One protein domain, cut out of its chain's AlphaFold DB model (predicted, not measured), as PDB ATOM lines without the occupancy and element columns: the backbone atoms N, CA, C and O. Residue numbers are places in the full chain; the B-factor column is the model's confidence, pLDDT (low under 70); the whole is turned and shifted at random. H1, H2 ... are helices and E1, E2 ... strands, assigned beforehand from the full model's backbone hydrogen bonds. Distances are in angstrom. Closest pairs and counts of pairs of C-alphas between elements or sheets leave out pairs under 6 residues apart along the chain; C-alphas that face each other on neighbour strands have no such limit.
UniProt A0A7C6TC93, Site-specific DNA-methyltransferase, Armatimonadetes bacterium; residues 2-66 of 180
ATOM      1  N   PHE A   2      23.457  -8.115  27.542       96.31
ATOM      2  CA  PHE A   2      23.330  -8.672  26.193       96.31
ATOM      3  C   PHE A   2      22.051  -8.137  25.536       96.31
ATOM      4  O   PHE A   2      20.963  -8.246  26.107       96.31
ATOM      5  N   SER A   3      22.198  -7.511  24.375       96.50
ATOM      6  CA  SER A   3      21.173  -6.700  23.720       96.50
ATOM      7  C   SER A   3      20.500  -7.414  22.550       96.50
ATOM      8  O   SER A   3      20.921  -8.481  22.092       96.50
ATOM      9  N   ARG A   4      19.468  -6.771  21.997       95.69
ATOM     10  CA  ARG A   4      18.877  -7.187  20.720       95.69
ATOM     11  C   ARG A   4      19.897  -7.263  19.578       95.69
ATOM     12  O   ARG A   4      19.837  -8.205  18.790       95.69
ATOM     13  N   ALA A   5      20.807  -6.294  19.481       96.94
ATOM     14  CA  ALA A   5      21.812  -6.265  18.419       96.94
ATOM     15  C   ALA A   5      22.778  -7.455  18.533       96.94
ATOM     16  O   ALA A   5      23.087  -8.093  17.525       96.94
ATOM     17  N   ASP A   6      23.169  -7.814  19.760       97.69
ATOM     18  CA  ASP A   6      24.025  -8.978  20.024       97.69
ATOM     19  C   ASP A   6      23.333 -10.284  19.606       97.69
ATOM     20  O   ASP A   6      23.949 -11.147  18.978       97.69
ATOM     21  N   LEU A   7      22.028 -10.418  19.889       97.06
ATOM     22  CA  LEU A   7      21.240 -11.575  19.457       97.06
ATOM     23  C   LEU A   7      21.185 -11.689  17.930       97.06
ATOM     24  O   LEU A   7      21.389 -12.772  17.379       97.06
ATOM     25  N   GLU A   8      20.904 -10.581  17.241       96.19
ATOM     26  CA  GLU A   8      20.817 -10.541  15.778       96.19
ATOM     27  C   GLU A   8      22.171 -10.881  15.133       96.19
ATOM     28  O   GLU A   8      22.224 -11.680  14.194       96.19
ATOM     29  N   GLN A   9      23.273 -10.367  15.688       97.19
ATOM     30  CA  GLN A   9      24.626 -10.694  15.240       97.19
ATOM     31  C   GLN A   9      24.969 -12.174  15.473       97.19
ATOM     32  O   GLN A   9      25.488 -12.835  14.569       97.19
ATOM     33  N   ALA A  10      24.652 -12.714  16.653       96.44
ATOM     34  CA  ALA A  10      24.895 -14.116  16.985       96.44
ATOM     35  C   ALA A  10      24.119 -15.061  16.053       96.44
ATOM     36  O   ALA A  10      24.686 -16.021  15.524       96.44
ATOM     37  N   LEU A  11      22.845 -14.755  15.787       96.44
ATOM     38  CA  LEU A  11      22.008 -15.497  14.844       96.44
ATOM     39  C   LEU A  11      22.558 -15.435  13.414       96.44
ATOM     40  O   LEU A  11      22.636 -16.467  12.746       96.44
ATOM     41  N   ALA A  12      22.966 -14.254  12.942       95.81
ATOM     42  CA  ALA A  12      23.552 -14.094  11.613       95.81
ATOM     43  C   ALA A  12      24.851 -14.903  11.462       95.81
ATOM     44  O   ALA A  12      25.017 -15.635  10.484       95.81
ATOM     45  N   ALA A  13      25.737 -14.844  12.460       96.38
ATOM     46  CA  ALA A  13      26.989 -15.596  12.468       96.38
ATOM     47  C   ALA A  13      26.762 -17.118  12.513       96.38
ATOM     48  O   ALA A  13      27.466 -17.869  11.836       96.38
ATOM     49  N   ALA A  14      25.773 -17.582  13.284       95.25
ATOM     50  CA  ALA A  14      25.399 -18.993  13.355       95.25
ATOM     51  C   ALA A  14      24.860 -19.499  12.006       95.25
ATOM     52  O   ALA A  14      25.341 -20.509  11.485       95.25
ATOM     53  N   ARG A  15      23.929 -18.755  11.392       94.31
ATOM     54  CA  ARG A  15      23.360 -19.077  10.073       94.31
ATOM     55  C   ARG A  15      24.429 -19.105   8.982       94.31
ATOM     56  O   ARG A  15      24.454 -20.041   8.190       94.31
ATOM     57  N   GLY A  16      25.358 -18.145   8.990       95.12
ATOM     58  CA  GLY A  16      26.487 -18.101   8.051       95.12
ATOM     59  C   GLY A  16      27.425 -19.312   8.135       95.12
ATOM     60  O   GLY A  16      28.126 -19.612   7.175       95.12
ATOM     61  N   ARG A  17      27.408 -20.045   9.257       95.56
ATOM     62  CA  ARG A  17      28.158 -21.296   9.461       95.56
ATOM     63  C   ARG A  17      27.305 -22.560   9.294       95.56
ATOM     64  O   ARG A  17      27.770 -23.651   9.609       95.56
ATOM     65  N   GLY A  18      26.057 -22.433   8.838       94.75
ATOM     66  CA  GLY A  18      25.127 -23.556   8.682       94.75
ATOM     67  C   GLY A  18      24.565 -24.106   9.999       94.75
ATOM     68  O   GLY A  18      23.949 -25.174  10.001       94.75
ATOM     69  N   ALA A  19      24.750 -23.407  11.124       95.38
ATOM     70  CA  ALA A  19      24.171 -23.817  12.397       95.38
ATOM     71  C   ALA A  19      22.656 -23.553  12.414       95.38
ATOM     72  O   ALA A  19      22.179 -22.515  11.958       95.38
ATOM     73  N   ARG A  20      21.894 -24.502  12.971       92.12
ATOM     74  CA  ARG A  20      20.424 -24.421  13.074       92.12
ATOM     75  C   ARG A  20      19.935 -23.769  14.363       92.12
ATOM     76  O   ARG A  20      18.778 -23.384  14.439       92.12
ATOM     77  N   ARG A  21      20.788 -23.697  15.386       94.56
ATOM     78  CA  ARG A  21      20.468 -23.107  16.685       94.56
ATOM     79  C   ARG A  21      21.671 -22.377  17.260       94.56
ATOM     80  O   ARG A  21      22.807 -22.776  17.009       94.56
ATOM     81  N   VAL A  22      21.400 -21.353  18.060       96.06
ATOM     82  CA  VAL A  22      22.386 -20.638  18.871       96.06
ATOM     83  C   VAL A  22      21.945 -20.638  20.332       96.06
ATOM     84  O   VAL A  22      20.765 -20.464  20.634       96.06
ATOM     85  N   VAL A  23      22.896 -20.856  21.238       96.69
ATOM     86  CA  VAL A  23      22.694 -20.694  22.681       96.69
ATOM     87  C   VAL A  23      23.532 -19.503  23.122       96.69
ATOM     88  O   VAL A  23      24.749 -19.514  22.943       96.69
ATOM     89  N   CYS A  24      22.885 -18.474  23.662       97.38
ATOM     90  CA  CYS A  24      23.539 -17.258  24.132       97.38
ATOM     91  C   CYS A  24      23.569 -17.257  25.663       97.38
ATOM     92  O   CYS A  24      22.518 -17.306  26.303       97.38
ATOM     93  N   LEU A  25      24.773 -17.184  26.230       96.69
ATOM     94  CA  LEU A  25      25.013 -17.098  27.669       96.69
ATOM     95  C   LEU A  25      25.354 -15.654  28.040       96.69
ATOM     96  O   LEU A  25      26.248 -15.066  27.433       96.69
ATOM     97  N   ALA A  26      24.668 -15.088  29.030       96.69
ATOM     98  CA  ALA A  26      24.984 -13.760  29.555       96.69
ATOM     99  C   ALA A  26      24.561 -13.622  31.020       96.69
ATOM    100  O   ALA A  26      23.655 -14.309  31.474       96.69
ATOM    101  N   TRP A  27      25.188 -12.704  31.753       93.25
ATOM    102  CA  TRP A  27      24.774 -12.351  33.117       93.25
ATOM    103  C   TRP A  27      23.420 -11.642  33.153       93.25
ATOM    104  O   TRP A  27      22.602 -11.890  34.027       93.25
ATOM    105  N   GLU A  28      23.173 -10.779  32.167       92.88
ATOM    106  CA  GLU A  28      21.934 -10.022  32.039       92.88
ATOM    107  C   GLU A  28      21.550  -9.876  30.572       92.88
ATOM    108  O   GLU A  28      22.403  -9.579  29.724       92.88
ATOM    109  N   PHE A  29      20.253  -9.977  30.303       95.38
ATOM    110  CA  PHE A  29      19.655  -9.708  29.003       95.38
ATOM    111  C   PHE A  29      18.829  -8.422  29.045       95.38
ATOM    112  O   PHE A  29      18.339  -8.001  30.093       95.38
ATOM    113  N   GLU A  30      18.692  -7.773  27.896       93.56
ATOM    114  CA  GLU A  30      17.732  -6.687  27.718       93.56
ATOM    115  C   GLU A  30      16.286  -7.168  27.964       93.56
ATOM    116  O   GLU A  30      15.963  -8.305  27.600       93.56
ATOM    117  N   PRO A  31      15.412  -6.331  28.564       90.56
ATOM    118  CA  PRO A  31      13.978  -6.610  28.651       90.56
ATOM    119  C   PRO A  31      13.384  -7.080  27.314       90.56
ATOM    120  O   PRO A  31      13.800  -6.623  26.253       90.56
ATOM    121  N   ASP A  32      12.408  -7.992  27.367       90.62
ATOM    122  CA  ASP A  32      11.721  -8.602  26.204       90.62
ATOM    123  C   ASP A  32      12.596  -9.489  25.281       90.62
ATOM    124  O   ASP A  32      12.077 -10.195  24.411       90.62
ATOM    125  N   LEU A  33      13.919  -9.561  25.484       95.69
ATOM    126  CA  LEU A  33      14.796 -10.332  24.596       95.69
ATOM    127  C   LEU A  33      14.509 -11.843  24.625       95.69
ATOM    128  O   LEU A  33      14.599 -12.504  23.589       95.69
ATOM    129  N   ALA A  34      14.117 -12.382  25.782       95.44
ATOM    130  CA  ALA A  34      13.718 -13.783  25.934       95.44
ATOM    131  C   ALA A  34      12.529 -14.139  25.033       95.44
ATOM    132  O   ALA A  34      12.588 -15.096  24.259       95.44
ATOM    133  N   ARG A  35      11.493 -13.294  25.044       95.00
ATOM    134  CA  ARG A  35      10.311 -13.435  24.190       95.00
ATOM    135  C   ARG A  35      10.673 -13.380  22.709       95.00
ATOM    136  O   ARG A  35      10.142 -14.133  21.893       95.00
ATOM    137  N   ARG A  36      11.600 -12.490  22.346       94.94
ATOM    138  CA  ARG A  36      12.102 -12.378  20.973       94.94
ATOM    139  C   ARG A  36      12.855 -13.631  20.529       94.94
ATOM    140  O   ARG A  36      12.628 -14.094  19.413       94.94
ATOM    141  N   ALA A  37      13.717 -14.177  21.382       95.75
ATOM    142  CA  ALA A  37      14.442 -15.414  21.101       95.75
ATOM    143  C   ALA A  37      13.486 -16.605  20.924       95.75
ATOM    144  O   ALA A  37      13.633 -17.371  19.973       95.75
ATOM    145  N   GLU A  38      12.458 -16.712  21.772       93.00
ATOM    146  CA  GLU A  38      11.415 -17.737  21.643       93.00
ATOM    147  C   GLU A  38      10.650 -17.643  20.325       93.00
ATOM    148  O   GLU A  38      10.438 -18.659  19.667       93.00
ATOM    149  N   ARG A  39      10.272 -16.427  19.912       94.12
ATOM    150  CA  ARG A  39       9.582 -16.192  18.637       94.12
ATOM    151  C   ARG A  39      10.441 -16.526  17.417       94.12
ATOM    152  O   ARG A  39       9.893 -16.972  16.415       94.12
ATOM    153  N   ASP A  40      11.756 -16.306  17.479       94.12
ATOM    154  CA  ASP A  40      12.676 -16.723  16.408       94.12
ATOM    155  C   ASP A  40      12.810 -18.256  16.335       94.12
ATOM    156  O   ASP A  40      12.966 -18.815  15.249       94.12
ATOM    157  N   GLY A  41      12.748 -18.943  17.480       93.94
ATOM    158  CA  GLY A  41      12.770 -20.406  17.579       93.94
ATOM    159  C   GLY A  41      14.140 -21.058  17.339       93.94
ATOM    160  O   GLY A  41      14.315 -22.243  17.637       93.94
ATOM    161  N   ASN A  42      15.134 -20.305  16.851       95.50
ATOM    162  CA  ASN A  42      16.503 -20.789  16.650       95.50
ATOM    163  C   ASN A  42      17.488 -20.253  17.697       95.50
ATOM    164  O   ASN A  42      18.656 -20.645  17.686       95.50
ATOM    165  N   ALA A  43      17.044 -19.395  18.613       96.44
ATOM    166  CA  ALA A  43      17.846 -18.905  19.725       96.44
ATOM    167  C   ALA A  43      17.350 -19.457  21.063       96.44
ATOM    168  O   ALA A  43      16.151 -19.538  21.317       96.44
ATOM    169  N   ARG A  44      18.294 -19.774  21.949       95.50
ATOM    170  CA  ARG A  44      18.036 -20.045  23.363       95.50
ATOM    171  C   ARG A  44      18.900 -19.124  24.207       95.50
ATOM    172  O   ARG A  44      20.104 -19.040  23.978       95.50
ATOM    173  N   LEU A  45      18.293 -18.443  25.170       97.38
ATOM    174  CA  LEU A  45      19.004 -17.579  26.110       97.38
ATOM    175  C   LEU A  45      19.151 -18.296  27.445       97.38
ATOM    176  O   LEU A  45      18.205 -18.935  27.904       97.38
ATOM    177  N   LEU A  46      20.326 -18.179  28.051       97.00
ATOM    178  CA  LEU A  46      20.640 -18.756  29.348       97.00
ATOM    179  C   LEU A  46      21.372 -17.719  30.204       97.00
ATOM    180  O   LEU A  46      22.440 -17.228  29.835       97.00
ATOM    181  N   ALA A  47      20.775 -17.372  31.339       95.56
ATOM    182  CA  ALA A  47      21.365 -16.502  32.338       95.56
ATOM    183  C   ALA A  47      22.467 -17.258  33.087       95.56
ATOM    184  O   ALA A  47      22.254 -18.387  33.541       95.56
ATOM    185  N   ILE A  48      23.641 -16.634  33.185       94.94
ATOM    186  CA  ILE A  48      24.777 -17.171  33.933       94.94
ATOM    187  C   ILE A  48      24.494 -16.969  35.431       94.94
ATOM    188  O   ILE A  48      24.326 -15.823  35.855       94.94
ATOM    189  N   PRO A  49      24.433 -18.047  36.230       92.38
ATOM    190  CA  PRO A  49      24.187 -17.957  37.665       92.38
ATOM    191  C   PRO A  49      25.414 -17.364  38.395       92.38
ATOM    192  O   PRO A  49      26.542 -17.739  38.056       92.38
ATOM    193  N   PRO A  50      25.251 -16.458  39.385       91.00
ATOM    194  CA  PRO A  50      26.365 -15.897  40.169       91.00
ATOM    195  C   PRO A  50      27.228 -16.968  40.848       91.00
ATOM    196  O   PRO A  50      28.432 -16.774  41.019       91.00
ATOM    197  N   GLU A  51      26.642 -18.128  41.142       92.06
ATOM    198  CA  GLU A  51      27.273 -19.308  41.726       92.06
ATOM    199  C   GLU A  51      28.476 -19.816  40.915       92.06
ATOM    200  O   GLU A  51      29.331 -20.503  41.468       92.06
ATOM    201  N   VAL A  52      28.601 -19.470  39.626       93.31
ATOM    202  CA  VAL A  52      29.786 -19.829  38.821       93.31
ATOM    203  C   VAL A  52      31.076 -19.182  39.345       93.31
ATOM    204  O   VAL A  52      32.169 -19.655  39.048       93.31
ATOM    205  N   MET A  53      30.957 -18.105  40.129       92.31
ATOM    206  CA  MET A  53      32.089 -17.415  40.753       92.31
ATOM    207  C   MET A  53      32.451 -17.988  42.130       92.31
ATOM    208  O   MET A  53      33.464 -17.596  42.708       92.31
ATOM    209  N   GLU A  54      31.640 -18.896  42.677       94.06
ATOM    210  CA  GLU A  54      31.873 -19.486  43.992       94.06
ATOM    211  C   GLU A  54      32.897 -20.638  43.894       94.06
ATOM    212  O   GLU A  54      32.635 -21.651  43.242       94.06
ATOM    213  N   PRO A  55      34.058 -20.559  44.573       92.31
ATOM    214  CA  PRO A  55      35.151 -21.526  44.401       92.31
ATOM    215  C   PRO A  55      34.817 -22.944  44.894       92.31
ATOM    216  O   PRO A  55      35.477 -23.914  44.527       92.31
ATOM    217  N   ASN A  56      33.807 -23.078  45.752       94.25
ATOM    218  CA  ASN A  56      33.312 -24.345  46.285       94.25
ATOM    219  C   ASN A  56      32.199 -24.970  45.427       94.25
ATOM    220  O   ASN A  56      31.803 -26.109  45.697       94.25
ATOM    221  N   ARG A  57      31.690 -24.271  44.405       90.94
ATOM    222  CA  ARG A  57      30.650 -24.800  43.519       90.94
ATOM    223  C   ARG A  57      31.270 -25.631  42.410       90.94
ATOM    224  O   ARG A  57      32.083 -25.163  41.623       90.94
ATOM    225  N   ARG A  58      30.867 -26.901  42.356       89.88
ATOM    226  CA  ARG A  58      31.268 -27.847  41.299       89.88
ATOM    227  C   ARG A  58      30.215 -27.992  40.208       89.88
ATOM    228  O   ARG A  58      30.523 -28.471  39.124       89.88
ATOM    229  N   GLU A  59      28.991 -27.579  40.506       90.50
ATOM    230  CA  GLU A  59      27.844 -27.651  39.614       90.50
ATOM    231  C   GLU A  59      27.018 -26.378  39.777       90.50
ATOM    232  O   GLU A  59      26.859 -25.869  40.891       90.50
ATOM    233  N   VAL A  60      26.507 -25.871  38.657       91.50
ATOM    234  CA  VAL A  60      25.652 -24.686  38.595       91.50
ATOM    235  C   VAL A  60      24.493 -24.942  37.638       91.50
ATOM    236  O   VAL A  60      24.613 -25.723  36.690       91.50
ATOM    237  N   VAL A  61      23.365 -24.280  37.887       90.94
ATOM    238  CA  VAL A  61      22.163 -24.381  37.056       90.94
ATOM    239  C   VAL A  61      21.947 -23.050  36.353       90.94
ATOM    240  O   VAL A  61      21.805 -22.018  36.998       90.94
ATOM    241  N   PHE A  62      21.922 -23.080  35.024       94.44
ATOM    242  CA  PHE A  62      21.581 -21.917  34.209       94.44
ATOM    243  C   PHE A  62      20.068 -21.742  34.159       94.44
ATOM    244  O   PHE A  62      19.323 -22.718  34.264       94.44
ATOM    245  N   PHE A  63      19.613 -20.511  33.942       93.94
ATOM    246  CA  PHE A  63      18.187 -20.194  33.879       93.94
ATOM    247  C   PHE A  63      17.809 -19.620  32.519       93.94
ATOM    248  O   PHE A  63      18.484 -18.750  31.982       93.94
ATOM    249  N   GLU A  64      16.707 -20.094  31.957       95.12
ATOM    250  CA  GLU A  64      16.036 -19.443  30.840       95.12
ATOM    251  C   GLU A  64      15.345 -18.184  31.387       95.12
ATOM    252  O   GLU A  64      14.509 -18.320  32.287       95.12
ATOM    253  N   PRO A  65      15.689 -16.977  30.898       95.88
ATOM    254  CA  PRO A  65      15.100 -15.740  31.395       95.88
ATOM    255  C   PRO A  65      13.595 -15.693  31.109       95.88
ATOM    256  O   PRO A  65      13.141 -16.123  30.046       95.88
ATOM    257  N   GLY A  66      12.836 -15.148  32.057       95.88
ATOM    258  CA  GLY A  66      11.411 -14.892  31.904       95.88
ATOM    259  C   GLY A  66      11.111 -13.717  30.973       95.88
ATOM    260  O   GLY A  66      11.993 -12.945  30.581       95.88
TER     261      GLY A  66
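What this domain is: This is residues 2 to 66 of the 180 residues of the protein "Site-specific DNA-methyltransferase" of Armatimonadetes bacterium (UniProt A0A7C6TC93). Two short parallel strands, E1 and E2, lie side by side in the middle, with two helices packed on them, H1 mostly on E1 and H2 mostly on E2. Beyond the strands the chain runs out through the small helix H3, residues 53 to 58 stick out at that end, and the last stretch folds back toward the strands. The printed part has 65 residues with three named helices and two named strands in the order H1, E1, H2, E2, H3, of mixed class; the sheet order is E1, E2, parallel. It is only just loose, close to compact, with a radius of gyration of the C-alphas of 13.0 A, and only just elongated, spanning 39 by 26 by 16 A.

Where its parts are: Begin at C-alpha 22, at (22.386, -20.638, 18.871), where E1 starts; it covers residues 22 to 26 and is 13.0 A long. E2, residues 43 to 47, is 13.3 A long. Find C-alpha 4 at (18.877, -7.187, 20.720); from there H1, the longest helix, runs through residues 4 to 16 over 18.4 A. H2 takes residues 33 to 40 and measures 10.6 A. H3, residues 50 to 53, spans 6.0 A and ends at C-alpha 53, (32.089, -17.415, 40.753).

How they stand to each other: Look first at the parallel neighbours E1 and E2, whose directions differ by 22 degrees. Their C-alphas 23 and 44 face each other at 4.8 A, and N 24 and O 44, at 2.9 A, and N 46 and O 24, at 2.9 A, are within hydrogen-bond range. E1, H2 and E2 form a strand-helix-strand unit, two parallel neighbour strands with a helix between them in the chain, and its crossover is right-handed. For H2 and E2 the closest C-alphas are those of Ala 37 and Ala 43, 5.1 A apart. For H1 and E1 they are those of Ala 14 and Val 22, at 6.5 A. H1 and H2 are close but not clearly touching, with the C-alphas of Arg 4 and Leu 33 closest at 6.4 A; they run the same way at a shallow tilt of 34 degrees, only just short of steep. H3 is apart from H1, E1 and H2. In H1 and H2 every O i to N i+4 pair is within hydrogen-bond range; H3 is too short for such a pair, and its one O i to N i+3 pair is within range.

The domain as a whole: The two C-alphas farthest apart, those of Gly 16 and Asn 56, are 39.3 A from each other. The printed part runs from residue 2 to 66 with no cut. No link is long: that from E1 to H2 is short, and the other three are tight. Residues 54 to 66 hold no named element, and residues 53 to 58, of which 53 belongs to H3, stand free. The mean pLDDT of the printed part is 94.6, and no printed residue is under 70.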